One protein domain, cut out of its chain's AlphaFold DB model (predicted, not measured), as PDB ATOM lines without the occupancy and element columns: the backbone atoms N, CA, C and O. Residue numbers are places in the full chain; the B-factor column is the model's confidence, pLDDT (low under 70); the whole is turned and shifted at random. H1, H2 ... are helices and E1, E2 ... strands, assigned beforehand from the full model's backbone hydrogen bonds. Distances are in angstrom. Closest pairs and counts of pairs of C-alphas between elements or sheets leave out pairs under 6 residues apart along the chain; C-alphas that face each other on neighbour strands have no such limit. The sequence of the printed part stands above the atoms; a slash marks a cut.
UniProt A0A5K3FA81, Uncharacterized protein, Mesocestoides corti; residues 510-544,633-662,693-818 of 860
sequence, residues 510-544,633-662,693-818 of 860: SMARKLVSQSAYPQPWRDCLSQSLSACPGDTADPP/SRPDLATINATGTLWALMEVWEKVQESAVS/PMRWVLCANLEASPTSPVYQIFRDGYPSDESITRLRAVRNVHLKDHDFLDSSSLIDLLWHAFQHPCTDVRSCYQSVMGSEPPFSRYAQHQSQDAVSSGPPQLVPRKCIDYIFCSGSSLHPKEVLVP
ATOM      1  N   SER A 510     -54.877 -30.439 -31.283       83.88
ATOM      2  CA  SER A 510     -55.238 -29.967 -29.934       83.88
ATOM      3  C   SER A 510     -54.065 -30.097 -28.956       83.88
ATOM      4  O   SER A 510     -53.686 -29.115 -28.316       83.88
ATOM      5  N   MET A 511     -53.431 -31.272 -28.916       84.56
ATOM      6  CA  MET A 511     -52.328 -31.590 -28.010       84.56
ATOM      7  C   MET A 511     -51.082 -30.741 -28.290       84.56
ATOM      8  O   MET A 511     -50.532 -30.132 -27.375       84.56
ATOM      9  N   ALA A 512     -50.679 -30.591 -29.555       84.19
ATOM     10  CA  ALA A 512     -49.540 -29.746 -29.921       84.19
ATOM     11  C   ALA A 512     -49.772 -28.265 -29.569       84.19
ATOM     12  O   ALA A 512     -48.881 -27.597 -29.045       84.19
ATOM     13  N   ARG A 513     -50.991 -27.750 -29.784       87.56
ATOM     14  CA  ARG A 513     -51.367 -26.376 -29.405       87.56
ATOM     15  C   ARG A 513     -51.427 -26.200 -27.880       87.56
ATOM     16  O   ARG A 513     -51.000 -25.163 -27.374       87.56
ATOM     17  N   LYS A 514     -51.884 -27.220 -27.145       87.81
ATOM     18  CA  LYS A 514     -51.872 -27.280 -25.672       87.81
ATOM     19  C   LYS A 514     -50.437 -27.236 -25.136       87.81
ATOM     20  O   LYS A 514     -50.146 -26.361 -24.323       87.81
ATOM     21  N   LEU A 515     -49.528 -28.051 -25.681       86.06
ATOM     22  CA  LEU A 515     -48.092 -28.032 -25.364       86.06
ATOM     23  C   LEU A 515     -47.453 -26.660 -25.641       86.06
ATOM     24  O   LEU A 515     -46.770 -26.125 -24.770       86.06
ATOM     25  N   VAL A 516     -47.733 -26.027 -26.790       86.50
ATOM     26  CA  VAL A 516     -47.266 -24.654 -27.074       86.50
ATOM     27  C   VAL A 516     -47.799 -23.657 -26.041       86.50
ATOM     28  O   VAL A 516     -47.024 -22.859 -25.516       86.50
ATOM     29  N   SER A 517     -49.090 -23.708 -25.699       87.06
ATOM     30  CA  SER A 517     -49.698 -22.772 -24.738       87.06
ATOM     31  C   SER A 517     -49.202 -22.950 -23.296       87.06
ATOM     32  O   SER A 517     -49.103 -21.968 -22.564       87.06
ATOM     33  N   GLN A 518     -48.849 -24.180 -22.907       87.25
ATOM     34  CA  GLN A 518     -48.306 -24.521 -21.588       87.25
ATOM     35  C   GLN A 518     -46.776 -24.362 -21.502       87.25
ATOM     36  O   GLN A 518     -46.219 -24.408 -20.408       87.25
ATOM     37  N   SER A 519     -46.089 -24.163 -22.630       84.12
ATOM     38  CA  SER A 519     -44.629 -24.048 -22.669       84.12
ATOM     39  C   SER A 519     -44.096 -22.793 -21.963       84.12
ATOM     40  O   SER A 519     -44.683 -21.707 -22.022       84.12
ATOM     41  N   ALA A 520     -42.911 -22.923 -21.362       84.94
ATOM     42  CA  ALA A 520     -42.185 -21.824 -20.722       84.94
ATOM     43  C   ALA A 520     -41.564 -20.814 -21.717       84.94
ATOM     44  O   ALA A 520     -40.930 -19.850 -21.288       84.94
ATOM     45  N   TYR A 521     -41.729 -21.011 -23.031       83.19
ATOM     46  CA  TYR A 521     -41.169 -20.124 -24.049       83.19
ATOM     47  C   TYR A 521     -41.740 -18.691 -23.962       83.19
ATOM     48  O   TYR A 521     -42.901 -18.507 -23.580       83.19
ATOM     49  N   PRO A 522     -40.972 -17.654 -24.360       84.44
ATOM     50  CA  PRO A 522     -41.471 -16.282 -24.454       84.44
ATOM     51  C   PRO A 522     -42.719 -16.168 -25.342       84.44
ATOM     52  O   PRO A 522     -42.890 -16.934 -26.290       84.44
ATOM     53  N   GLN A 523     -43.575 -15.167 -25.099       84.19
ATOM     54  CA  GLN A 523     -44.812 -15.016 -25.878       84.19
ATOM     55  C   GLN A 523     -44.589 -14.954 -27.407       84.19
ATOM     56  O   GLN A 523     -45.286 -15.693 -28.099       84.19
ATOM     57  N   PRO A 524     -43.590 -14.222 -27.952       82.00
ATOM     58  CA  PRO A 524     -43.323 -14.224 -29.395       82.00
ATOM     59  C   PRO A 524     -42.970 -15.608 -29.961       82.00
ATOM     60  O   PRO A 524     -43.351 -15.931 -31.084       82.00
ATOM     61  N   TRP A 525     -42.296 -16.455 -29.173       81.94
ATOM     62  CA  TRP A 525     -42.004 -17.842 -29.545       81.94
ATOM     63  C   TRP A 525     -43.276 -18.694 -29.549       81.94
ATOM     64  O   TRP A 525     -43.509 -19.426 -30.508       81.94
ATOM     65  N   ARG A 526     -44.143 -18.569 -28.533       84.50
ATOM     66  CA  ARG A 526     -45.446 -19.265 -28.514       84.50
ATOM     67  C   ARG A 526     -46.353 -18.825 -29.662       84.50
ATOM     68  O   ARG A 526     -47.014 -19.669 -30.268       84.50
ATOM     69  N   ASP A 527     -46.347 -17.540 -30.007       83.94
ATOM     70  CA  ASP A 527     -47.096 -17.001 -31.144       83.94
ATOM     71  C   ASP A 527     -46.538 -17.524 -32.483       83.94
ATOM     72  O   ASP A 527     -47.313 -17.881 -33.372       83.94
ATOM     73  N   CYS A 528     -45.210 -17.622 -32.627       82.00
ATOM     74  CA  CYS A 528     -44.535 -18.181 -33.805       82.00
ATOM     75  C   CYS A 528     -44.786 -19.694 -33.964       82.00
ATOM     76  O   CYS A 528     -45.167 -20.154 -35.043       82.00
ATOM     77  N   LEU A 529     -44.668 -20.471 -32.884       82.38
ATOM     78  CA  LEU A 529     -44.987 -21.903 -32.872       82.38
ATOM     79  C   LEU A 529     -46.473 -22.149 -33.178       82.38
ATOM     80  O   LEU A 529     -46.800 -23.028 -33.968       82.38
ATOM     81  N   SER A 530     -47.377 -21.320 -32.646       84.38
ATOM     82  CA  SER A 530     -48.812 -21.390 -32.967       84.38
ATOM     83  C   SER A 530     -49.097 -21.104 -34.448       84.38
ATOM     84  O   SER A 530     -49.949 -21.758 -35.047       84.38
ATOM     85  N   GLN A 531     -48.359 -20.175 -35.066       81.25
ATOM     86  CA  GLN A 531     -48.414 -19.917 -36.513       81.25
ATOM     87  C   GLN A 531     -47.802 -21.063 -37.341       81.25
ATOM     88  O   GLN A 531     -48.297 -21.358 -38.425       81.25
ATOM     89  N   SER A 532     -46.778 -21.746 -36.822       79.06
ATOM     90  CA  SER A 532     -46.139 -22.904 -37.474       79.06
ATOM     91  C   SER A 532     -47.009 -24.170 -37.418       79.06
ATOM     92  O   SER A 532     -47.004 -24.965 -38.358       79.06
ATOM     93  N   LEU A 533     -47.812 -24.335 -36.360       78.31
ATOM     94  CA  LEU A 533     -48.843 -25.377 -36.273       78.31
ATOM     95  C   LEU A 533     -50.094 -25.049 -37.107       78.31
ATOM     96  O   LEU A 533     -50.797 -25.956 -37.552       78.31
ATOM     97  N   SER A 534     -50.385 -23.764 -37.328       72.19
ATOM     98  CA  SER A 534     -51.475 -23.331 -38.206       72.19
ATOM     99  C   SER A 534     -51.219 -23.712 -39.667       72.19
ATOM    100  O   SER A 534     -50.084 -23.709 -40.150       72.19
ATOM    101  N   ALA A 535     -52.311 -23.957 -40.397       58.94
ATOM    102  CA  ALA A 535     -52.305 -23.927 -41.855       58.94
ATOM    103  C   ALA A 535     -51.825 -22.551 -42.362       58.94
ATOM    104  O   ALA A 535     -51.992 -21.531 -41.677       58.94
ATOM    105  N   CYS A 536     -51.199 -22.532 -43.540       50.75
ATOM    106  CA  CYS A 536     -50.632 -21.322 -44.134       50.75
ATOM    107  C   CYS A 536     -51.726 -20.278 -44.442       50.75
ATOM    108  O   CYS A 536     -52.824 -20.657 -44.846       50.75
ATOM    109  N   PRO A 537     -51.450 -18.965 -44.325       33.94
ATOM    110  CA  PRO A 537     -52.402 -17.923 -44.714       33.94
ATOM    111  C   PRO A 537     -52.614 -17.928 -46.240       33.94
ATOM    112  O   PRO A 537     -51.861 -17.305 -46.986       33.94
ATOM    113  N   GLY A 538     -53.634 -18.663 -46.686       39.22
ATOM    114  CA  GLY A 538     -53.928 -18.971 -48.090       39.22
ATOM    115  C   GLY A 538     -54.459 -20.398 -48.290       39.22
ATOM    116  O   GLY A 538     -55.195 -20.643 -49.238       39.22
ATOM    117  N   ASP A 539     -54.147 -21.309 -47.366       43.62
ATOM    118  CA  ASP A 539     -54.681 -22.673 -47.303       43.62
ATOM    119  C   ASP A 539     -56.119 -22.614 -46.748       43.62
ATOM    120  O   ASP A 539     -56.326 -22.392 -45.555       43.62
ATOM    121  N   THR A 540     -57.127 -22.723 -47.623       41.06
ATOM    122  CA  THR A 540     -58.555 -22.670 -47.242       41.06
ATOM    123  C   THR A 540     -59.115 -24.019 -46.789       41.06
ATOM    124  O   THR A 540     -60.318 -24.126 -46.568       41.06
ATOM    125  N   ALA A 541     -58.276 -25.053 -46.683       52.06
ATOM    126  CA  ALA A 541     -58.670 -26.339 -46.130       52.06
ATOM    127  C   ALA A 541     -58.887 -26.235 -44.611       52.06
ATOM    128  O   ALA A 541     -58.072 -25.651 -43.889       52.06
ATOM    129  N   ASP A 542     -59.967 -26.840 -44.113       58.81
ATOM    130  CA  ASP A 542     -60.158 -27.020 -42.675       58.81
ATOM    131  C   ASP A 542     -59.003 -27.853 -42.070       58.81
ATOM    132  O   ASP A 542     -58.407 -28.699 -42.751       58.81
ATOM    133  N   PRO A 543     -58.633 -27.611 -40.796       68.56
ATOM    134  CA  PRO A 543     -57.595 -28.392 -40.135       68.56
ATOM    135  C   PRO A 543     -58.011 -29.872 -40.049       68.56
ATOM    136  O   PRO A 543     -59.194 -30.149 -39.869       68.56
ATOM    137  N   PRO A 544     -57.064 -30.826 -40.124       78.38
ATOM    138  CA  PRO A 544     -57.390 -32.241 -39.999       78.38
ATOM    139  C   PRO A 544     -58.018 -32.552 -38.633       78.38
ATOM    140  O   PRO A 544     -57.578 -32.073 -37.582       78.38
ATOM    141  N   SER A 633     -45.375 -29.684 -48.647       56.12
ATOM    142  CA  SER A 633     -45.366 -30.696 -47.587       56.12
ATOM    143  C   SER A 633     -44.584 -30.243 -46.346       56.12
ATOM    144  O   SER A 633     -43.357 -30.146 -46.386       56.12
ATOM    145  N   ARG A 634     -45.283 -30.058 -45.219       72.25
ATOM    146  CA  ARG A 634     -44.707 -29.972 -43.864       72.25
ATOM    147  C   ARG A 634     -44.719 -31.365 -43.203       72.25
ATOM    148  O   ARG A 634     -45.722 -31.706 -42.571       72.25
ATOM    149  N   PRO A 635     -43.681 -32.212 -43.363       74.88
ATOM    150  CA  PRO A 635     -43.670 -33.575 -42.816       74.88
ATOM    151  C   PRO A 635     -43.607 -33.602 -41.284       74.88
ATOM    152  O   PRO A 635     -44.140 -34.516 -40.668       74.88
ATOM    153  N   ASP A 636     -43.022 -32.582 -40.662       80.69
ATOM    154  CA  ASP A 636     -43.091 -32.315 -39.224       80.69
ATOM    155  C   ASP A 636     -44.537 -32.084 -38.763       80.69
ATOM    156  O   ASP A 636     -44.990 -32.713 -37.810       80.69
ATOM    157  N   LEU A 637     -45.302 -31.261 -39.483       83.06
ATOM    158  CA  LEU A 637     -46.708 -31.017 -39.175       83.06
ATOM    159  C   LEU A 637     -47.576 -32.246 -39.472       83.06
ATOM    160  O   LEU A 637     -48.485 -32.537 -38.703       83.06
ATOM    161  N   ALA A 638     -47.284 -33.000 -40.538       82.69
ATOM    162  CA  ALA A 638     -47.929 -34.285 -40.816       82.69
ATOM    163  C   ALA A 638     -47.661 -35.306 -39.697       82.69
ATOM    164  O   ALA A 638     -48.582 -35.984 -39.251       82.69
ATOM    165  N   THR A 639     -46.434 -35.344 -39.174       86.75
ATOM    166  CA  THR A 639     -46.043 -36.190 -38.037       86.75
ATOM    167  C   THR A 639     -46.742 -35.768 -36.741       86.75
ATOM    168  O   THR A 639     -47.246 -36.618 -36.007       86.75
ATOM    169  N   ILE A 640     -46.852 -34.463 -36.473       88.06
ATOM    170  CA  ILE A 640     -47.627 -33.936 -35.339       88.06
ATOM    171  C   ILE A 640     -49.120 -34.256 -35.495       88.06
ATOM    172  O   ILE A 640     -49.770 -34.612 -34.516       88.06
ATOM    173  N   ASN A 641     -49.678 -34.177 -36.709       87.38
ATOM    174  CA  ASN A 641     -51.069 -34.559 -36.969       87.38
ATOM    175  C   ASN A 641     -51.283 -36.065 -36.721       87.38
ATOM    176  O   ASN A 641     -52.262 -36.445 -36.084       87.38
ATOM    177  N   ALA A 642     -50.356 -36.913 -37.175       88.44
ATOM    178  CA  ALA A 642     -50.365 -38.358 -36.957       88.44
ATOM    179  C   ALA A 642     -50.319 -38.694 -35.452       88.44
ATOM    180  O   ALA A 642     -51.218 -39.348 -34.929       88.44
ATOM    181  N   THR A 643     -49.351 -38.124 -34.732       90.75
ATOM    182  CA  THR A 643     -49.201 -38.264 -33.273       90.75
ATOM    183  C   THR A 643     -50.440 -37.770 -32.517       90.75
ATOM    184  O   THR A 643     -50.972 -38.443 -31.633       90.75
ATOM    185  N   GLY A 644     -50.937 -36.590 -32.888       90.44
ATOM    186  CA  GLY A 644     -52.109 -35.958 -32.295       90.44
ATOM    187  C   GLY A 644     -53.426 -36.687 -32.576       90.44
ATOM    188  O   GLY A 644     -54.359 -36.584 -31.783       90.44
ATOM    189  N   THR A 645     -53.493 -37.486 -33.647       91.38
ATOM    190  CA  THR A 645     -54.637 -38.367 -33.933       91.38
ATOM    191  C   THR A 645     -54.769 -39.439 -32.849       91.38
ATOM    192  O   THR A 645     -55.862 -39.653 -32.332       91.38
ATOM    193  N   LEU A 646     -53.664 -40.068 -32.439       93.12
ATOM    194  CA  LEU A 646     -53.693 -41.095 -31.392       93.12
ATOM    195  C   LEU A 646     -53.900 -40.501 -29.990       93.12
ATOM    196  O   LEU A 646     -54.640 -41.079 -29.197       93.12
ATOM    197  N   TRP A 647     -53.389 -39.295 -29.711       92.88
ATOM    198  CA  TRP A 647     -53.793 -38.543 -28.510       92.88
ATOM    199  C   TRP A 647     -55.296 -38.241 -28.475       92.88
ATOM    200  O   TRP A 647     -55.928 -38.442 -27.442       92.88
ATOM    201  N   ALA A 648     -55.888 -37.798 -29.588       92.19
ATOM    202  CA  ALA A 648     -57.327 -37.544 -29.664       92.19
ATOM    203  C   ALA A 648     -58.157 -38.830 -29.485       92.19
ATOM    204  O   ALA A 648     -59.217 -38.794 -28.864       92.19
ATOM    205  N   LEU A 649     -57.670 -39.974 -29.980       93.06
ATOM    206  CA  LEU A 649     -58.314 -41.276 -29.794       93.06
ATOM    207  C   LEU A 649     -58.297 -41.725 -28.318       93.06
ATOM    208  O   LEU A 649     -59.312 -42.202 -27.811       93.06
ATOM    209  N   MET A 650     -57.186 -41.496 -27.609       91.38
ATOM    210  CA  MET A 650     -57.089 -41.703 -26.156       91.38
ATOM    211  C   MET A 650     -58.012 -40.761 -25.370       91.38
ATOM    212  O   MET A 650     -58.698 -41.210 -24.458       91.38
ATOM    213  N   GLU A 651     -58.113 -39.488 -25.768       92.25
ATOM    214  CA  GLU A 651     -59.010 -38.502 -25.139       92.25
ATOM    215  C   GLU A 651     -60.501 -38.893 -25.262       92.25
ATOM    216  O   GLU A 651     -61.336 -38.435 -24.482       92.25
ATOM    217  N   VAL A 652     -60.875 -39.730 -26.242       92.81
ATOM    218  CA  VAL A 652     -62.213 -40.352 -26.312       92.81
ATOM    219  C   VAL A 652     -62.316 -41.539 -25.360       92.81
ATOM    220  O   VAL A 652     -63.322 -41.679 -24.668       92.81
ATOM    221  N   TRP A 653     -61.289 -42.388 -25.303       91.56
ATOM    222  CA  TRP A 653     -61.273 -43.566 -24.437       91.56
ATOM    223  C   TRP A 653     -61.356 -43.213 -22.947       91.56
ATOM    224  O   TRP A 653     -62.171 -43.796 -22.233       91.56
ATOM    225  N   GLU A 654     -60.605 -42.206 -22.500       91.12
ATOM    226  CA  GLU A 654     -60.661 -41.682 -21.127       91.12
ATOM    227  C   GLU A 654     -62.093 -41.253 -20.759       91.12
ATOM    228  O   GLU A 654     -62.650 -41.731 -19.770       91.12
ATOM    229  N   LYS A 655     -62.766 -40.474 -21.621       90.62
ATOM    230  CA  LYS A 655     -64.167 -40.050 -21.418       90.62
ATOM    231  C   LYS A 655     -65.152 -41.220 -21.381       90.62
ATOM    232  O   LYS A 655     -66.145 -41.161 -20.653       90.62
ATOM    233  N   VAL A 656     -64.916 -42.277 -22.162       87.88
ATOM    234  CA  VAL A 656     -65.739 -43.501 -22.138       87.88
ATOM    235  C   VAL A 656     -65.579 -44.234 -20.801       87.88
ATOM    236  O   VAL A 656     -66.579 -44.688 -20.241       87.88
ATOM    237  N   GLN A 657     -64.362 -44.293 -20.248       86.38
ATOM    238  CA  GLN A 657     -64.114 -44.860 -18.919       86.38
ATOM    239  C   GLN A 657     -64.746 -44.012 -17.801       86.38
ATOM    240  O   GLN A 657     -65.481 -44.551 -16.974       86.38
ATOM    241  N   GLU A 658     -64.549 -42.688 -17.804       84.62
ATOM    242  CA  GLU A 658     -65.161 -41.759 -16.836       84.62
ATOM    243  C   GLU A 658     -66.698 -41.855 -16.825       84.62
ATOM    244  O   GLU A 658     -67.326 -41.885 -15.760       84.62
ATOM    245  N   SER A 659     -67.307 -41.962 -18.012       78.56
ATOM    246  CA  SER A 659     -68.760 -42.103 -18.174       78.56
ATOM    247  C   SER A 659     -69.289 -43.410 -17.572       78.56
ATOM    248  O   SER A 659     -70.366 -43.416 -16.979       78.56
ATOM    249  N   ALA A 660     -68.532 -44.508 -17.681       67.75
ATOM    250  CA  ALA A 660     -68.903 -45.798 -17.100       67.75
ATOM    251  C   ALA A 660     -68.775 -45.816 -15.567       67.75
ATOM    252  O   ALA A 660     -69.634 -46.375 -14.888       67.75
ATOM    253  N   VAL A 661     -67.742 -45.176 -15.006       63.62
ATOM    254  CA  VAL A 661     -67.568 -45.062 -13.545       63.62
ATOM    255  C   VAL A 661     -68.674 -44.202 -12.925       63.62
ATOM    256  O   VAL A 661     -69.234 -44.567 -11.892       63.62
ATOM    257  N   SER A 662     -69.037 -43.094 -13.578       58.44
ATOM    258  CA  SER A 662     -70.014 -42.122 -13.059       58.44
ATOM    259  C   SER A 662     -71.440 -42.676 -12.915       58.44
ATOM    260  O   SER A 662     -72.214 -42.160 -12.113       58.44
ATOM    261  N   PRO A 693     -59.309 -53.835 -22.027       75.00
ATOM    262  CA  PRO A 693     -58.355 -53.247 -22.954       75.00
ATOM    263  C   PRO A 693     -59.072 -52.371 -23.986       75.00
ATOM    264  O   PRO A 693     -60.179 -52.685 -24.443       75.00
ATOM    265  N   MET A 694     -58.425 -51.267 -24.358       86.00
ATOM    266  CA  MET A 694     -58.919 -50.365 -25.393       86.00
ATOM    267  C   MET A 694     -58.969 -51.128 -26.723       86.00
ATOM    268  O   MET A 694     -57.942 -51.594 -27.216       86.00
ATOM    269  N   ARG A 695     -60.166 -51.274 -27.294       89.69
ATOM    270  CA  ARG A 695     -60.378 -51.842 -28.631       89.69
ATOM    271  C   ARG A 695     -60.636 -50.696 -29.592       89.69
ATOM    272  O   ARG A 695     -61.643 -49.998 -29.450       89.69
ATOM    273  N   TRP A 696     -59.742 -50.482 -30.550       93.31
ATOM    274  CA  TRP A 696     -59.888 -49.410 -31.531       93.31
ATOM    275  C   TRP A 696     -59.409 -49.815 -32.924       93.31
ATOM    276  O   TRP A 696     -58.473 -50.598 -33.077       93.31
ATOM    277  N   VAL A 697     -60.045 -49.238 -33.942       94.75
ATOM    278  CA  VAL A 697     -59.644 -49.332 -35.350       94.75
ATOM    279  C   VAL A 697     -59.645 -47.926 -35.940       94.75
ATOM    280  O   VAL A 697     -60.568 -47.159 -35.683       94.75
ATOM    281  N   LEU A 698     -58.629 -47.568 -36.724       94.31
ATOM    282  CA  LEU A 698     -58.500 -46.259 -37.364       94.31
ATOM    283  C   LEU A 698     -58.255 -46.402 -38.867       94.31
ATOM    284  O   LEU A 698     -57.248 -46.971 -39.285       94.31
ATOM    285  N   CYS A 699     -59.107 -45.767 -39.668       91.75
ATOM    286  CA  CYS A 699     -58.888 -45.587 -41.100       91.75
ATOM    287  C   CYS A 699     -58.192 -44.239 -41.359       91.75
ATOM    288  O   CYS A 699     -58.825 -43.176 -41.328       91.75
ATOM    289  N   ALA A 700     -56.888 -44.254 -41.642       85.69
ATOM    290  CA  ALA A 700     -56.058 -43.060 -41.820       85.69
ATOM    291  C   ALA A 700     -55.574 -42.902 -43.270       85.69
ATOM    292  O   ALA A 700     -55.144 -43.867 -43.885       85.69
ATOM    293  N   ASN A 701     -55.616 -41.680 -43.810       81.69
ATOM    294  CA  ASN A 701     -54.744 -41.305 -44.925       81.69
ATOM    295  C   ASN A 701     -53.608 -40.486 -44.310       81.69
ATOM    296  O   ASN A 701     -53.876 -39.445 -43.710       81.69
ATOM    297  N   LEU A 702     -52.373 -40.972 -44.408       78.75
ATOM    298  CA  LEU A 702     -51.197 -40.281 -43.864       78.75
ATOM    299  C   LEU A 702     -50.455 -39.451 -44.927       78.75
ATOM    300  O   LEU A 702     -49.509 -38.748 -44.589       78.75
ATOM    301  N   GLU A 703     -50.847 -39.566 -46.204       75.25
ATOM    302  CA  GLU A 703     -50.155 -39.018 -47.389       75.25
ATOM    303  C   GLU A 703     -48.647 -39.342 -47.464       75.25
ATOM    304  O   GLU A 703     -47.882 -38.686 -48.173       75.25
ATOM    305  N   ALA A 704     -48.220 -40.391 -46.755       76.75
ATOM    306  CA  ALA A 704     -46.826 -40.733 -46.515       76.75
ATOM    307  C   ALA A 704     -46.573 -42.244 -46.665       76.75
ATOM    308  O   ALA A 704     -47.461 -43.061 -46.414       76.75
ATOM    309  N   SER A 705     -45.358 -42.614 -47.079       78.31
ATOM    310  CA  SER A 705     -44.948 -44.009 -47.303       78.31
ATOM    311  C   SER A 705     -44.701 -44.779 -45.993       78.31
ATOM    312  O   SER A 705     -44.440 -44.150 -44.962       78.31
ATOM    313  N   PRO A 706     -44.642 -46.126 -46.033       81.25
ATOM    314  CA  PRO A 706     -44.253 -46.950 -44.880       81.25
ATOM    315  C   PRO A 706     -42.838 -46.653 -44.344       81.25
ATOM    316  O   PRO A 706     -42.510 -46.961 -43.205       81.25
ATOM    317  N   THR A 707     -41.997 -46.027 -45.168       81.50
ATOM    318  CA  THR A 707     -40.619 -45.600 -44.873       81.50
ATOM    319  C   THR A 707     -40.508 -44.154 -44.371       81.50
ATOM    320  O   THR A 707     -39.404 -43.636 -44.190       81.50
ATOM    321  N   SER A 708     -41.635 -43.466 -44.167       83.25
ATOM    322  CA  SER A 708     -41.673 -42.078 -43.695       83.25
ATOM    323  C   SER A 708     -41.598 -41.968 -42.163       83.25
ATOM    324  O   SER A 708     -42.103 -42.853 -41.465       83.25
ATOM    325  N   PRO A 709     -41.082 -40.848 -41.611       86.31
ATOM    326  CA  PRO A 709     -41.193 -40.562 -40.179       86.31
ATOM    327  C   PRO A 709     -42.645 -40.562 -39.685       86.31
ATOM    328  O   PRO A 709     -42.912 -41.032 -38.587       86.31
ATOM    329  N   VAL A 710     -43.591 -40.103 -40.518       88.69
ATOM    330  CA  VAL A 710     -45.029 -40.070 -40.200       88.69
ATOM    331  C   VAL A 710     -45.551 -41.474 -39.881       88.69
ATOM    332  O   VAL A 710     -46.168 -41.666 -38.839       88.69
ATOM    333  N   TYR A 711     -45.276 -42.457 -40.748       87.88
ATOM    334  CA  TYR A 711     -45.700 -43.846 -40.545       87.88
ATOM    335  C   TYR A 711     -44.929 -44.527 -39.405       87.88
ATOM    336  O   TYR A 711     -45.536 -45.195 -38.570       87.88
ATOM    337  N   GLN A 712     -43.606 -44.327 -39.338       90.12
ATOM    338  CA  GLN A 712     -42.752 -44.892 -38.288       90.12
ATOM    339  C   GLN A 712     -43.226 -44.458 -36.897       90.12
ATOM    340  O   GLN A 712     -43.451 -45.301 -36.034       90.12
ATOM    341  N   ILE A 713     -43.457 -43.158 -36.702       90.38
ATOM    342  CA  ILE A 713     -43.915 -42.610 -35.423       90.38
ATOM    343  C   ILE A 713     -45.325 -43.096 -35.110       90.38
ATOM    344  O   ILE A 713     -45.534 -43.556 -33.996       90.38
ATOM    345  N   PHE A 714     -46.245 -43.089 -36.086       89.44
ATOM    346  CA  PHE A 714     -47.619 -43.576 -35.899       89.44
ATOM    347  C   PHE A 714     -47.687 -45.045 -35.442       89.44
ATOM    348  O   PHE A 714     -48.600 -45.423 -34.711       89.44
ATOM    349  N   ARG A 715     -46.733 -45.882 -35.868       89.94
ATOM    350  CA  ARG A 715     -46.629 -47.287 -35.449       89.94
ATOM    351  C   ARG A 715     -45.921 -47.449 -34.098       89.94
ATOM    352  O   ARG A 715     -46.358 -48.248 -33.280       89.94
ATOM    353  N   ASP A 716     -44.823 -46.727 -33.878       90.12
ATOM    354  CA  ASP A 716     -43.894 -47.006 -32.772       90.12
ATOM    355  C   ASP A 716     -44.139 -46.153 -31.514       90.12
ATOM    356  O   ASP A 716     -43.639 -46.484 -30.441       90.12
ATOM    357  N   GLY A 717     -44.879 -45.044 -31.617       90.69
ATOM    358  CA  GLY A 717     -45.129 -44.108 -30.512       90.69
ATOM    359  C   GLY A 717     -44.032 -43.075 -30.265       90.69
ATOM    360  O   GLY A 717     -44.243 -42.147 -29.483       90.69
ATOM    361  N   TYR A 718     -42.883 -43.191 -30.935       91.75
ATOM    362  CA  TYR A 718     -41.740 -42.284 -30.805       91.75
ATOM    363  C   TYR A 718     -40.891 -42.241 -32.090       91.75
ATOM    364  O   TYR A 718     -40.899 -43.193 -32.875       91.75
ATOM    365  N   PRO A 719     -40.136 -41.153 -32.329       90.25
ATOM    366  CA  PRO A 719     -39.249 -41.044 -33.481       90.25
ATOM    367  C   PRO A 719     -37.958 -41.840 -33.259       90.25
ATOM    368  O   PRO A 719     -37.313 -41.703 -32.220       90.25
ATOM    369  N   SER A 720     -37.547 -42.632 -34.251       90.50
ATOM    370  CA  SER A 720     -36.196 -43.215 -34.298       90.50
ATOM    371  C   SER A 720     -35.129 -42.133 -34.525       90.50
ATOM    372  O   SER A 720     -35.443 -41.064 -35.048       90.50
ATOM    373  N   ASP A 721     -33.854 -42.401 -34.223       91.00
ATOM    374  CA  ASP A 721     -32.755 -41.448 -34.480       91.00
ATOM    375  C   ASP A 721     -32.667 -41.016 -35.955       91.00
ATOM    376  O   ASP A 721     -32.337 -39.865 -36.266       91.00
ATOM    377  N   GLU A 722     -33.026 -41.914 -36.876       89.56
ATOM    378  CA  GLU A 722     -33.145 -41.589 -38.293       89.56
ATOM    379  C   GLU A 722     -34.327 -40.643 -38.550       89.56
ATOM    380  O   GLU A 722     -34.148 -39.620 -39.207       89.56
ATOM    381  N   SER A 723     -35.511 -40.915 -37.990       88.69
ATOM    382  CA  SER A 723     -36.663 -40.005 -38.062       88.69
ATOM    383  C   SER A 723     -36.371 -38.641 -37.435       88.69
ATOM    384  O   SER A 723     -36.758 -37.629 -38.013       88.69
ATOM    385  N   ILE A 724     -35.644 -38.576 -36.314       89.44
ATOM    386  CA  ILE A 724     -35.214 -37.315 -35.688       89.44
ATOM    387  C   ILE A 724     -34.284 -36.553 -36.635       89.44
ATOM    388  O   ILE A 724     -34.500 -35.369 -36.892       89.44
ATOM    389  N   THR A 725     -33.269 -37.221 -37.189       86.88
ATOM    390  CA  THR A 725     -32.309 -36.611 -38.124       86.88
ATOM    391  C   THR A 725     -32.997 -36.125 -39.401       86.88
ATOM    392  O   THR A 725     -32.751 -35.007 -39.855       86.88
ATOM    393  N   ARG A 726     -33.923 -36.928 -39.941       84.12
ATOM    394  CA  ARG A 726     -34.781 -36.579 -41.078       84.12
ATOM    395  C   ARG A 726     -35.630 -35.341 -40.761       84.12
ATOM    396  O   ARG A 726     -35.571 -34.366 -41.502       84.12
ATOM    397  N   LEU A 727     -36.360 -35.323 -39.645       85.44
ATOM    398  CA  LEU A 727     -37.219 -34.198 -39.246       85.44
ATOM    399  C   LEU A 727     -36.423 -32.916 -38.936       85.44
ATOM    400  O   LEU A 727     -36.885 -31.822 -39.257       85.44
ATOM    401  N   ARG A 728     -35.201 -33.027 -38.400       84.56
ATOM    402  CA  ARG A 728     -34.295 -31.889 -38.148       84.56
ATOM    403  C   ARG A 728     -33.835 -31.159 -39.409       84.56
ATOM    404  O   ARG A 728     -33.544 -29.965 -39.340       84.56
ATOM    405  N   ALA A 729     -33.803 -31.829 -40.563       80.38
ATOM    406  CA  ALA A 729     -33.515 -31.174 -41.841       80.38
ATOM    407  C   ALA A 729     -34.608 -30.158 -42.246       80.38
ATOM    408  O   ALA A 729     -34.362 -29.261 -43.053       80.38
ATOM    409  N   VAL A 730     -35.808 -30.265 -41.664       72.56
ATOM    410  CA  VAL A 730     -36.999 -29.485 -42.018       72.56
ATOM    411  C   VAL A 730     -37.103 -28.241 -41.127       72.56
ATOM    412  O   VAL A 730     -37.829 -28.197 -40.130       72.56
ATOM    413  N   ARG A 731     -36.331 -27.205 -41.471       69.19
ATOM    414  CA  ARG A 731     -36.289 -25.924 -40.740       69.19
ATOM    415  C   ARG A 731     -37.552 -25.087 -40.980       69.19
ATOM    416  O   ARG A 731     -37.578 -24.219 -41.847       69.19
ATOM    417  N   ASN A 732     -38.593 -25.342 -40.190       65.62
ATOM    418  CA  ASN A 732     -39.906 -24.704 -40.355       65.62
ATOM    419  C   ASN A 732     -40.207 -23.538 -39.399       65.62
ATOM    420  O   ASN A 732     -41.193 -22.834 -39.617       65.62
ATOM    421  N   VAL A 733     -39.375 -23.286 -38.383       65.94
ATOM    422  CA  VAL A 733     -39.579 -22.191 -37.419       65.94
ATOM    423  C   VAL A 733     -38.587 -21.064 -37.703       65.94
ATOM    424  O   VAL A 733     -37.410 -21.177 -37.389       65.94
ATOM    425  N   HIS A 734     -39.081 -19.972 -38.292       63.66
ATOM    426  CA  HIS A 734     -38.304 -18.756 -38.549       63.66
ATOM    427  C   HIS A 734     -38.801 -17.638 -37.628       63.66
ATOM    428  O   HIS A 734     -39.931 -17.155 -37.768       63.66
ATOM    429  N   LEU A 735     -37.960 -17.223 -36.683       58.75
ATOM    430  CA  LEU A 735     -38.247 -16.121 -35.769       58.75
ATOM    431  C   LEU A 735     -37.777 -14.813 -36.400       58.75
ATOM    432  O   LEU A 735     -36.639 -14.700 -36.844       58.75
ATOM    433  N   LYS A 736     -38.650 -13.806 -36.436       53.66
ATOM    434  CA  LYS A 736     -38.243 -12.467 -36.869       53.66
ATOM    435  C   LYS A 736     -37.449 -11.777 -35.763       53.66
ATOM    436  O   LYS A 736     -37.755 -11.942 -34.585       53.66
ATOM    437  N   ASP A 737     -36.480 -10.974 -36.188       52.41
ATOM    438  CA  ASP A 737     -35.746 -10.001 -35.373       52.41
ATOM    439  C   ASP A 737     -34.815 -10.599 -34.286       52.41
ATOM    440  O   ASP A 737     -34.470  -9.919 -33.316       52.41
ATOM    441  N   HIS A 738     -34.364 -11.854 -34.451       49.62
ATOM    442  CA  HIS A 738     -33.383 -12.524 -33.579       49.62
ATOM    443  C   HIS A 738     -32.291 -13.267 -34.381       49.62
ATOM    444  O   HIS A 738     -32.415 -14.457 -34.652       49.62
ATOM    445  N   ASP A 739     -31.179 -12.586 -34.687       48.72
ATOM    446  CA  ASP A 739     -30.031 -13.104 -35.469       48.72
ATOM    447  C   ASP A 739     -29.153 -14.157 -34.739       48.72
ATOM    448  O   ASP A 739     -27.963 -14.304 -35.019       48.72
ATOM    449  N   PHE A 740     -29.714 -14.904 -33.782       44.50
ATOM    450  CA  PHE A 740     -28.999 -15.917 -33.006       44.50
ATOM    451  C   PHE A 740     -29.782 -17.239 -32.994       44.50
ATOM    452  O   PHE A 740     -30.837 -17.332 -32.374       44.50
ATOM    453  N   LEU A 741     -29.199 -18.268 -33.629       47.41
ATOM    454  CA  LEU A 741     -29.718 -19.645 -33.772       47.41
ATOM    455  C   LEU A 741     -30.879 -19.828 -34.777       47.41
ATOM    456  O   LEU A 741     -31.887 -20.468 -34.479       47.41
ATOM    457  N   ASP A 742     -30.682 -19.353 -36.012       51.41
ATOM    458  CA  ASP A 742     -31.580 -19.493 -37.180       51.41
ATOM    459  C   ASP A 742     -31.640 -20.944 -37.749       51.41
ATOM    460  O   ASP A 742     -31.387 -21.230 -38.927       51.41
ATOM    461  N   SER A 743     -31.855 -21.927 -36.865       56.59
ATOM    462  CA  SER A 743     -31.761 -23.359 -37.189       56.59
ATOM    463  C   SER A 743     -32.563 -24.317 -36.296       56.59
ATOM    464  O   SER A 743     -32.351 -25.525 -36.399       56.59
ATOM    465  N   SER A 744     -33.454 -23.841 -35.422       70.12
ATOM    466  CA  SER A 744     -34.293 -24.728 -34.600       70.12
ATOM    467  C   SER A 744     -35.362 -25.440 -35.439       70.12
ATOM    468  O   SER A 744     -36.189 -24.795 -36.084       70.12
ATOM    469  N   SER A 745     -35.382 -26.777 -35.414       80.00
ATOM    470  CA  SER A 745     -36.457 -27.554 -36.040       80.00
ATOM    471  C   SER A 745     -37.679 -27.666 -35.118       80.00
ATOM    472  O   SER A 745     -37.581 -27.486 -33.902       80.00
ATOM    473  N   LEU A 746     -38.850 -27.996 -35.675       83.38
ATOM    474  CA  LEU A 746     -40.074 -28.119 -34.874       83.38
ATOM    475  C   LEU A 746     -40.003 -29.287 -33.868       83.38
ATOM    476  O   LEU A 746     -40.584 -29.191 -32.788       83.38
ATOM    477  N   ILE A 747     -39.246 -30.347 -34.184       87.06
ATOM    478  CA  ILE A 747     -39.014 -31.478 -33.271       87.06
ATOM    479  C   ILE A 747     -38.081 -31.112 -32.109       87.06
ATOM    480  O   ILE A 747     -38.318 -31.570 -30.997       87.06
ATOM    481  N   ASP A 748     -37.099 -30.224 -32.300       86.50
ATOM    482  CA  ASP A 748     -36.251 -29.752 -31.189       86.50
ATOM    483  C   ASP A 748     -37.031 -28.887 -30.187       86.50
ATOM    484  O   ASP A 748     -36.746 -28.901 -28.991       86.50
ATOM    485  N   LEU A 749     -38.034 -28.140 -30.664       84.88
ATOM    486  CA  LEU A 749     -38.818 -27.216 -29.837       84.88
ATOM    487  C   LEU A 749     -40.056 -27.854 -29.197       84.88
ATOM    488  O   LEU A 749     -40.495 -27.385 -28.144       84.88
ATOM    489  N   LEU A 750     -40.622 -28.895 -29.818       85.75
ATOM    490  CA  LEU A 750     -41.869 -29.550 -29.408       85.75
ATOM    491  C   LEU A 750     -41.765 -31.087 -29.419       85.75
ATOM    492  O   LEU A 750     -42.732 -31.744 -29.788       85.75
ATOM    493  N   TRP A 751     -40.640 -31.684 -29.010       86.56
ATOM    494  CA  TRP A 751     -40.418 -33.143 -29.086       86.56
ATOM    495  C   TRP A 751     -41.554 -34.006 -28.495       86.56
ATOM    496  O   TRP A 751     -41.918 -35.023 -29.078       86.56
ATOM    497  N   HIS A 752     -42.196 -33.564 -27.406       87.88
ATOM    498  CA  HIS A 752     -43.380 -34.220 -26.829       87.88
ATOM    499  C   HIS A 752     -44.589 -34.314 -27.786       87.88
ATOM    500  O   HIS A 752     -45.427 -35.194 -27.627       87.88
ATOM    501  N   ALA A 753     -44.699 -33.430 -28.785       88.56
ATOM    502  CA  ALA A 753     -45.738 -33.471 -29.819       88.56
ATOM    503  C   ALA A 753     -45.447 -34.490 -30.943       88.56
ATOM    504  O   ALA A 753     -46.266 -34.638 -31.848       88.56
ATOM    505  N   PHE A 754     -44.303 -35.182 -30.878       90.75
ATOM    506  CA  PHE A 754     -43.885 -36.269 -31.772       90.75
ATOM    507  C   PHE A 754     -43.944 -37.646 -31.076       90.75
ATOM    508  O   PHE A 754     -43.351 -38.605 -31.564       90.75
ATOM    509  N   GLN A 755     -44.615 -37.749 -29.920       91.94
ATOM    510  CA  GLN A 755     -44.783 -38.996 -29.164       91.94
ATOM    511  C   GLN A 755     -46.239 -39.223 -28.739       91.94
ATOM    512  O   GLN A 755     -46.928 -38.269 -28.371       91.94
ATOM    513  N   HIS A 756     -46.710 -40.475 -28.762       91.06
ATOM    514  CA  HIS A 756     -48.067 -40.863 -28.347       91.06
ATOM    515  C   HIS A 756     -48.074 -42.120 -27.460       91.06
ATOM    516  O   HIS A 756     -47.201 -42.973 -27.602       91.06
ATOM    517  N   PRO A 757     -49.064 -42.277 -26.557       85.81
ATOM    518  CA  PRO A 757     -49.081 -43.366 -25.577       85.81
ATOM    519  C   PRO A 757     -49.583 -44.710 -26.137       85.81
ATOM    520  O   PRO A 757     -49.429 -45.730 -25.473       85.81
ATOM    521  N   CYS A 758     -50.186 -44.737 -27.332       86.44
ATOM    522  CA  CYS A 758     -50.604 -45.979 -27.987       86.44
ATOM    523  C   CYS A 758     -49.365 -46.750 -28.471       86.44
ATOM    524  O   CYS A 758     -48.805 -46.409 -29.510       86.44
ATOM    525  N   THR A 759     -48.922 -47.753 -27.710       79.12
ATOM    526  CA  THR A 759     -47.713 -48.555 -27.988       79.12
ATOM    527  C   THR A 759     -47.991 -49.878 -28.706       79.12
ATOM    528  O   THR A 759     -47.055 -50.595 -29.047       79.12
ATOM    529  N   ASP A 760     -49.260 -50.221 -28.939       85.25
ATOM    530  CA  ASP A 760     -49.697 -51.494 -29.524       85.25
ATOM    531  C   ASP A 760     -50.203 -51.371 -30.974       85.25
ATOM    532  O   ASP A 760     -50.857 -52.283 -31.481       85.25
ATOM    533  N   VAL A 761     -49.913 -50.258 -31.655       91.50
ATOM    534  CA  VAL A 761     -50.427 -49.952 -32.998       91.50
ATOM    535  C   VAL A 761     -49.969 -50.998 -34.023       91.50
ATOM    536  O   VAL A 761     -48.786 -51.109 -34.349       91.50
ATOM    537  N   ARG A 762     -50.921 -51.728 -34.614       91.00
ATOM    538  CA  ARG A 762     -50.685 -52.606 -35.773       91.00
ATOM    539  C   ARG A 762     -51.355 -52.051 -37.019       91.00
ATOM    540  O   ARG A 762     -52.507 -51.641 -36.952       91.00
ATOM    541  N   SER A 763     -50.677 -52.110 -38.166       91.31
ATOM    542  CA  SER A 763     -51.345 -52.012 -39.473       91.31
ATOM    543  C   SER A 763     -51.965 -53.362 -39.832       91.31
ATOM    544  O   SER A 763     -51.316 -54.404 -39.689       91.31
ATOM    545  N   CYS A 764     -53.203 -53.354 -40.327       89.31
ATOM    546  CA  CYS A 764     -53.887 -54.557 -40.790       89.31
ATOM    547  C   CYS A 764     -53.180 -55.193 -41.996       89.31
ATOM    548  O   CYS A 764     -53.065 -56.417 -42.043       89.31
ATOM    549  N   TYR A 765     -52.651 -54.390 -42.930       85.69
ATOM    550  CA  TYR A 765     -51.948 -54.919 -44.104       85.69
ATOM    551  C   TYR A 765     -50.637 -55.603 -43.701       85.69
ATOM    552  O   TYR A 765     -50.483 -56.797 -43.945       85.69
ATOM    553  N   GLN A 766     -49.748 -54.900 -42.987       86.75
ATOM    554  CA  GLN A 766     -48.509 -55.472 -42.449       86.75
ATOM    555  C   GLN A 766     -48.741 -56.750 -41.621       86.75
ATOM    556  O   GLN A 766     -47.922 -57.665 -41.686       86.75
ATOM    557  N   SER A 767     -49.839 -56.823 -40.855       87.25
ATOM    558  CA  SER A 767     -50.149 -57.978 -39.992       87.25
ATOM    559  C   SER A 767     -50.567 -59.230 -40.769       87.25
ATOM    560  O   SER A 767     -50.230 -60.332 -40.347       87.25
ATOM    561  N   VAL A 768     -51.283 -59.075 -41.889       84.50
ATOM    562  CA  VAL A 768     -51.818 -60.202 -42.680       84.50
ATOM    563  C   VAL A 768     -50.916 -60.555 -43.865       84.50
ATOM    564  O   VAL A 768     -50.680 -61.727 -44.139       84.50
ATOM    565  N   MET A 769     -50.396 -59.552 -44.575       81.88
ATOM    566  CA  MET A 769     -49.583 -59.729 -45.787       81.88
ATOM    567  C   MET A 769     -48.077 -59.825 -45.498       81.88
ATOM    568  O   MET A 769     -47.292 -60.073 -46.411       81.88
ATOM    569  N   GLY A 770     -47.639 -59.543 -44.265       84.56
ATOM    570  CA  GLY A 770     -46.219 -59.407 -43.913       84.56
ATOM    571  C   GLY A 770     -45.530 -58.166 -44.505       84.56
ATOM    572  O   GLY A 770     -44.343 -57.949 -44.262       84.56
ATOM    573  N   SER A 771     -46.256 -57.342 -45.264       83.19
ATOM    574  CA  SER A 771     -45.789 -56.098 -45.880       83.19
ATOM    575  C   SER A 771     -46.962 -55.153 -46.148       83.19
ATOM    576  O   SER A 771     -48.083 -55.597 -46.399       83.19
ATOM    577  N   GLU A 772     -46.712 -53.847 -46.119       83.81
ATOM    578  CA  GLU A 772     -47.640 -52.860 -46.682       83.81
ATOM    579  C   GLU A 772     -47.774 -53.033 -48.210       83.81
ATOM    580  O   GLU A 772     -46.785 -53.357 -48.877       83.81
ATOM    581  N   PRO A 773     -48.961 -52.801 -48.805       72.88
ATOM    582  CA  PRO A 773     -49.152 -52.958 -50.241       72.88
ATOM    583  C   PRO A 773     -48.339 -51.904 -51.018       72.88
ATOM    584  O   PRO A 773     -48.120 -50.795 -50.529       72.88
ATOM    585  N   PRO A 774     -47.934 -52.172 -52.273       63.38
ATOM    586  CA  PRO A 774     -47.162 -51.208 -53.062       63.38
ATOM    587  C   PRO A 774     -47.949 -49.927 -53.400       63.38
ATOM    588  O   PRO A 774     -47.353 -48.872 -53.633       63.38
ATOM    589  N   PHE A 775     -49.283 -49.995 -53.421       68.38
ATOM    590  CA  PHE A 775     -50.184 -48.875 -53.690       68.38
ATOM    591  C   PHE A 775     -51.517 -49.026 -52.942       68.38
ATOM    592  O   PHE A 775     -52.016 -50.140 -52.803       68.38
ATOM    593  N   SER A 776     -52.119 -47.904 -52.518       63.88
ATOM    594  CA  SER A 776     -53.484 -47.872 -51.948       63.88
ATOM    595  C   SER A 776     -54.516 -47.184 -52.848       63.88
ATOM    596  O   SER A 776     -55.706 -47.479 -52.755       63.88
ATOM    597  N   ARG A 777     -54.084 -46.300 -53.763       63.22
ATOM    598  CA  ARG A 777     -54.962 -45.603 -54.721       63.22
ATOM    599  C   ARG A 777     -54.420 -45.704 -56.144       63.22
ATOM    600  O   ARG A 777     -53.225 -45.527 -56.371       63.22
ATOM    601  N   TYR A 778     -55.314 -45.847 -57.119       55.09
ATOM    602  CA  TYR A 778     -55.023 -45.500 -58.512       55.09
ATOM    603  C   TYR A 778     -55.438 -44.049 -58.768       55.09
ATOM    604  O   TYR A 778     -56.546 -43.648 -58.417       55.09
ATOM    605  N   ALA A 779     -54.569 -43.265 -59.402       53.34
ATOM    606  CA  ALA A 779     -54.895 -41.938 -59.904       53.34
ATOM    607  C   ALA A 779     -55.100 -41.997 -61.422       53.34
ATOM    608  O   ALA A 779     -54.229 -42.464 -62.155       53.34
ATOM    609  N   GLN A 780     -56.239 -41.503 -61.904       45.31
ATOM    610  CA  GLN A 780     -56.506 -41.387 -63.335       45.31
ATOM    611  C   GLN A 780     -55.808 -40.135 -63.884       45.31
ATOM    612  O   GLN A 780     -56.260 -39.013 -63.650       45.31
ATOM    613  N   HIS A 781     -54.707 -40.307 -64.613       39.53
ATOM    614  CA  HIS A 781     -53.973 -39.191 -65.199       39.53
ATOM    615  C   HIS A 781     -54.639 -38.736 -66.507       39.53
ATOM    616  O   HIS A 781     -54.413 -39.307 -67.574       39.53
ATOM    617  N   GLN A 782     -55.468 -37.695 -66.424       41.72
ATOM    618  CA  GLN A 782     -55.978 -36.982 -67.597       41.72
ATOM    619  C   GLN A 782     -54.979 -35.882 -67.977       41.72
ATOM    620  O   GLN A 782     -54.924 -34.833 -67.340       41.72
ATOM    621  N   SER A 783     -54.172 -36.130 -69.011       36.53
ATOM    622  CA  SER A 783     -53.327 -35.106 -69.634       36.53
ATOM    623  C   SER A 783     -54.196 -33.977 -70.196       36.53
ATOM    624  O   SER A 783     -55.137 -34.250 -70.942       36.53
ATOM    625  N   GLN A 784     -53.874 -32.716 -69.886       35.41
ATOM    626  CA  GLN A 784     -54.613 -31.563 -70.428       35.41
ATOM    627  C   GLN A 784     -54.424 -31.364 -71.942       35.41
ATOM    628  O   GLN A 784     -55.209 -30.640 -72.555       35.41
ATOM    629  N   ASP A 785     -53.443 -32.033 -72.556       34.72
ATOM    630  CA  ASP A 785     -53.228 -32.061 -74.004       34.72
ATOM    631  C   ASP A 785     -54.326 -32.865 -74.720       34.72
ATOM    632  O   ASP A 785     -54.152 -34.023 -75.114       34.72
ATOM    633  N   ALA A 786     -55.483 -32.221 -74.888       38.69
ATOM    634  CA  ALA A 786     -56.697 -32.740 -75.516       38.69
ATOM    635  C   ALA A 786     -56.568 -32.899 -77.049       38.69
ATOM    636  O   ALA A 786     -57.353 -32.353 -77.823       38.69
ATOM    637  N   VAL A 787     -55.556 -33.654 -77.480       41.72
ATOM    638  CA  VAL A 787     -55.302 -34.064 -78.873       41.72
ATOM    639  C   VAL A 787     -54.978 -35.563 -78.959       41.72
ATOM    640  O   VAL A 787     -55.326 -36.206 -79.946       41.72
ATOM    641  N   SER A 788     -54.360 -36.155 -77.928       34.62
ATOM    642  CA  SER A 788     -54.074 -37.595 -77.908       34.62
ATOM    643  C   SER A 788     -55.302 -38.395 -77.470       34.62
ATOM    644  O   SER A 788     -55.708 -38.343 -76.309       34.62
ATOM    645  N   SER A 789     -55.884 -39.178 -78.381       35.00
ATOM    646  CA  SER A 789     -57.050 -40.041 -78.133       35.00
ATOM    647  C   SER A 789     -56.699 -41.347 -77.395       35.00
ATOM    648  O   SER A 789     -57.221 -42.413 -77.723       35.00
ATOM    649  N   GLY A 790     -55.759 -41.289 -76.450       39.41
ATOM    650  CA  GLY A 790     -55.315 -42.444 -75.671       39.41
ATOM    651  C   GLY A 790     -56.301 -42.824 -74.556       39.41
ATOM    652  O   GLY A 790     -57.034 -41.965 -74.059       39.41
ATOM    653  N   PRO A 791     -56.324 -44.098 -74.116       40.03
ATOM    654  CA  PRO A 791     -57.039 -44.476 -72.902       40.03
ATOM    655  C   PRO A 791     -56.428 -43.754 -71.685       40.03
ATOM    656  O   PRO A 791     -55.215 -43.539 -71.646       40.03
ATOM    657  N   PRO A 792     -57.234 -43.384 -70.673       43.41
ATOM    658  CA  PRO A 792     -56.737 -42.643 -69.519       43.41
ATOM    659  C   PRO A 792     -55.744 -43.489 -68.712       43.41
ATOM    660  O   PRO A 792     -56.082 -44.572 -68.237       43.41
ATOM    661  N   GLN A 793     -54.523 -42.985 -68.539       43.28
ATOM    662  CA  GLN A 793     -53.458 -43.732 -67.876       43.28
ATOM    663  C   GLN A 793     -53.713 -43.810 -66.365       43.28
ATOM    664  O   GLN A 793     -53.749 -42.791 -65.671       43.28
ATOM    665  N   LEU A 794     -53.884 -45.026 -65.843       50.25
ATOM    666  CA  LEU A 794     -53.934 -45.279 -64.405       50.25
ATOM    667  C   LEU A 794     -52.508 -45.279 -63.849       50.25
ATOM    668  O   LEU A 794     -51.705 -46.147 -64.182       50.25
ATOM    669  N   VAL A 795     -52.203 -44.309 -62.990       49.75
ATOM    670  CA  VAL A 795     -50.927 -44.217 -62.274       49.75
ATOM    671  C   VAL A 795     -51.149 -44.707 -60.839       49.75
ATOM    672  O   VAL A 795     -51.937 -44.089 -60.115       49.75
ATOM    673  N   PRO A 796     -50.503 -45.799 -60.390       50.19
ATOM    674  CA  PRO A 796     -50.583 -46.218 -58.995       50.19
ATOM    675  C   PRO A 796     -49.892 -45.177 -58.103       50.19
ATOM    676  O   PRO A 796     -48.759 -44.771 -58.361       50.19
ATOM    677  N   ARG A 797     -50.568 -44.736 -57.040       53.81
ATOM    678  CA  ARG A 797     -49.952 -43.958 -55.955       53.81
ATOM    679  C   ARG A 797     -49.456 -44.925 -54.885       53.81
ATOM    680  O   ARG A 797     -50.189 -45.851 -54.548       53.81
ATOM    681  N   LYS A 798     -48.257 -44.678 -54.331       63.34
ATOM    682  CA  LYS A 798     -47.706 -45.399 -53.160       63.34
ATOM    683  C   LYS A 798     -48.775 -45.570 -52.066       63.34
ATOM    684  O   LYS A 798     -49.687 -44.746 -51.991       63.34
ATOM    685  N   CYS A 799     -48.653 -46.593 -51.216       63.69
ATOM    686  CA  CYS A 799     -49.543 -46.726 -50.059       63.69
ATOM    687  C   CYS A 799     -49.554 -45.431 -49.235       63.69
ATOM    688  O   CYS A 799     -48.496 -44.909 -48.876       63.69
ATOM    689  N   ILE A 800     -50.759 -44.904 -49.019       73.44
ATOM    690  CA  ILE A 800     -51.046 -43.722 -48.197       73.44
ATOM    691  C   ILE A 800     -52.303 -43.909 -47.334       73.44
ATOM    692  O   ILE A 800     -52.428 -43.236 -46.311       73.44
ATOM    693  N   ASP A 801     -53.204 -44.825 -47.716       78.75
ATOM    694  CA  ASP A 801     -54.367 -45.239 -46.928       78.75
ATOM    695  C   ASP A 801     -54.038 -46.483 -46.113       78.75
ATOM    696  O   ASP A 801     -53.782 -47.552 -46.667       78.75
ATOM    697  N   TYR A 802     -54.129 -46.350 -44.799       85.56
ATOM    698  CA  TYR A 802     -53.816 -47.389 -43.834       85.56
ATOM    699  C   TYR A 802     -55.033 -47.668 -42.952       85.56
ATOM    700  O   TYR A 802     -55.800 -46.760 -42.610       85.56
ATOM    701  N   ILE A 803     -55.190 -48.928 -42.554       90.69
ATOM    702  CA  ILE A 803     -56.119 -49.334 -41.498       90.69
ATOM    703  C   ILE A 803     -55.257 -49.843 -40.347       90.69
ATOM    704  O   ILE A 803     -54.509 -50.805 -40.519       90.69
ATOM    705  N   PHE A 804     -55.343 -49.175 -39.201       93.12
ATOM    706  CA  PHE A 804     -54.615 -49.528 -37.984       93.12
ATOM    707  C   PHE A 804     -55.570 -50.035 -36.900       93.12
ATOM    708  O   PHE A 804     -56.735 -49.640 -36.885       93.12
ATOM    709  N   CYS A 805     -55.087 -50.856 -35.968       93.50
ATOM    710  CA  CYS A 805     -55.848 -51.297 -34.798       93.50
ATOM    711  C   CYS A 805     -54.981 -51.490 -33.541       93.50
ATOM    712  O   CYS A 805     -53.752 -51.580 -33.624       93.50
ATOM    713  N   SER A 806     -55.645 -51.612 -32.387       91.44
ATOM    714  CA  SER A 806     -55.053 -52.006 -31.101       91.44
ATOM    715  C   SER A 806     -54.560 -53.456 -31.111       91.44
ATOM    716  O   SER A 806     -55.316 -54.390 -30.848       91.44
ATOM    717  N   GLY A 807     -53.279 -53.680 -31.394       82.81
ATOM    718  CA  GLY A 807     -52.678 -55.013 -31.446       82.81
ATOM    719  C   GLY A 807     -52.661 -55.782 -30.117       82.81
ATOM    720  O   GLY A 807     -52.384 -56.981 -30.117       82.81
ATOM    721  N   SER A 808     -52.952 -55.136 -28.989       81.50
ATOM    722  CA  SER A 808     -53.123 -55.810 -27.695       81.50
ATOM    723  C   SER A 808     -54.481 -56.503 -27.530       81.50
ATOM    724  O   SER A 808     -54.606 -57.373 -26.674       81.50
ATOM    725  N   SER A 809     -55.486 -56.121 -28.327       83.25
ATOM    726  CA  SER A 809     -56.887 -56.535 -28.156       83.25
ATOM    727  C   SER A 809     -57.599 -56.922 -29.458       83.25
ATOM    728  O   SER A 809     -58.709 -57.449 -29.415       83.25
ATOM    729  N   LEU A 810     -56.985 -56.649 -30.612       87.06
ATOM    730  CA  LEU A 810     -57.543 -56.866 -31.941       87.06
ATOM    731  C   LEU A 810     -56.498 -57.481 -32.888       87.06
ATOM    732  O   LEU A 810     -55.368 -57.003 -33.035       87.06
ATOM    733  N   HIS A 811     -56.911 -58.550 -33.563       85.69
ATOM    734  CA  HIS A 811     -56.095 -59.376 -34.445       85.69
ATOM    735  C   HIS A 811     -56.698 -59.381 -35.859       85.69
ATOM    736  O   HIS A 811     -57.731 -60.022 -36.076       85.69
ATOM    737  N   PRO A 812     -56.082 -58.671 -36.824       85.31
ATOM    738  CA  PRO A 812     -56.438 -58.761 -38.237       85.31
ATOM    739  C   PRO A 812     -56.166 -60.174 -38.771       85.31
ATOM    740  O   PRO A 812     -55.046 -60.671 -38.659       85.31
ATOM    741  N   LYS A 813     -57.190 -60.822 -39.336       82.75
ATOM    742  CA  LYS A 813     -57.127 -62.191 -39.886       82.75
ATOM    743  C   LYS A 813     -56.926 -62.210 -41.406       82.75
ATOM    744  O   LYS A 813     -56.235 -63.078 -41.926       82.75
ATOM    745  N   GLU A 814     -57.518 -61.248 -42.108       79.88
ATOM    746  CA  GLU A 814     -57.555 -61.146 -43.572       79.88
ATOM    747  C   GLU A 814     -57.510 -59.668 -44.004       79.88
ATOM    748  O   GLU A 814     -57.849 -58.783 -43.215       79.88
ATOM    749  N   VAL A 815     -57.121 -59.383 -45.256       77.56
ATOM    750  CA  VAL A 815     -57.240 -58.043 -45.862       77.56
ATOM    751  C   VAL A 815     -57.616 -58.096 -47.343       77.56
ATOM    752  O   VAL A 815     -57.170 -58.968 -48.084       77.56
ATOM    753  N   LEU A 816     -58.396 -57.108 -47.790       69.94
ATOM    754  CA  LEU A 816     -58.640 -56.847 -49.210       69.94
ATOM    755  C   LEU A 816     -57.508 -55.991 -49.782       69.94
ATOM    756  O   LEU A 816     -57.309 -54.852 -49.362       69.94
ATOM    757  N   VAL A 817     -56.783 -56.528 -50.763       60.19
ATOM    758  CA  VAL A 817     -55.679 -55.811 -51.415       60.19
ATOM    759  C   VAL A 817     -56.236 -54.813 -52.462       60.19
ATOM    760  O   VAL A 817     -57.262 -55.105 -53.083       60.19
ATOM    761  N   PRO A 818     -55.616 -53.636 -52.711       46.88
ATOM    762  CA  PRO A 818     -56.273 -52.552 -53.467       46.88
ATOM    763  C   PRO A 818     -56.530 -52.644 -54.999       46.88
ATOM    764  O   PRO A 818     -57.130 -51.690 -55.503       46.88
TER     765      PRO A 818
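AT A GLANCE: This is residues 510 to 544, 633 to 662 and 693 to 818 of the 860 residues of an uncharacterized protein of Mesocestoides corti (UniProt A0A5K3FA81). A small antiparallel sheet of three strands, E1, E5 and E2, has a cluster of helices to one side of it, with the long helix H3 running between edge strand E1 and the helical hairpin H1 and H2; a thin two-stranded hairpin, E3 and E4, forms an arm beyond the sheet, and its tip, residues 784 to 789, sticks out. H4, H5, H6 and H7 fill out the cluster, while H8 packs on E5, away from the other helices. The printed part has 191 residues, with named elements in the order H1 H2 H3 E1 H4 H5 H6 H7 E2 H8 E3 E4 E5, and its class is mixed, helices and strands. It is only just loose, close to compact, with a radius of gyration of the C-alphas of 19.7 A and spans of 58 by 57 by 32 A.

IN THESE COORDINATES: The larger sheet holds E1, residues 696 to 701, 16.5 A long, E5, residues 801 to 806, 17.2 A, and E2, residues 761 to 763. H3, residues 635 to 662, runs 40.7 A from C-alpha 635 at (-43.670, -33.575, -42.816) to C-alpha 662 at (-70.014, -42.122, -13.059). H1 is residues 510 to 518, starting at C-alpha 510 (-55.238, -29.967, -29.934), and H2 is residues 523 to 533, 15.2 A long. H4 is residues 709 to 716, H5 721 to 728, H6 746 to 749, H7 751 to 754 and H8 764 to 769. E3, residues 777 to 781, and E4, residues 793 to 797, form the second sheet.

HOW THE PARTS SIT: E5 is the inner strand, antiparallel to E1 at 162 degrees, with N 698 and O 804 2.8 A apart, and antiparallel to E2 at 138 degrees, with N 805 and O 762 at 2.9 A, both within hydrogen-bond range. H3, H4 and H8 only graze this sheet; the closest C-alphas of H8 and E5, Cys 764 and Ile 803, are 5.7 A apart. H3 touches H4 with residues 635 to 646 alone, at a shallow tilt of 32 degrees, the same way; their closest C-alphas, Thr 639 and Val 710, are 4.6 A apart. H3 touches H1 with residues 640 to 648 alone, about perpendicular at 84 degrees, C-alphas 511 and 644 being closest at 6.1 A. H1 and H2 form a hairpin at a shallow tilt of 11 degrees, opposite ways, closest at C-alphas 516 and 526, 5.9 A. H4 and H5 form another, at a steep tilt of 39 degrees, closest at C-alphas 709 and 723, 5.0 A. H7 touches H1, with C-alphas 512 and 753 closest at 5.3 A, and H6 touches H5, with C-alphas 728 and 747 closest at 6.8 A. The hairpin E3 and E4 is antiparallel at 144 degrees, with N 779 and O 795 2.8 A apart, within hydrogen-bond range. Every O i to N i+4 pair is within hydrogen-bond range in H1, H2, H4, H5 and H8, and 22 of 24 are in H3; H6 and H7 are too short for such a pair.

THE WHOLE: The C-alphas of Ser 662 and Val 787, the two farthest apart, are 67.9 A apart. Residues 545 to 632 and 663 to 692 are not printed, with C-alpha gaps of 14.3 A and 18.9 A. The links H5 to H6 and E3 to E4 are long. Mean pLDDT of the printed part is 75.8; 55 residues are under 70, among them 535 to 543, 731 to 743 and 774 to 799.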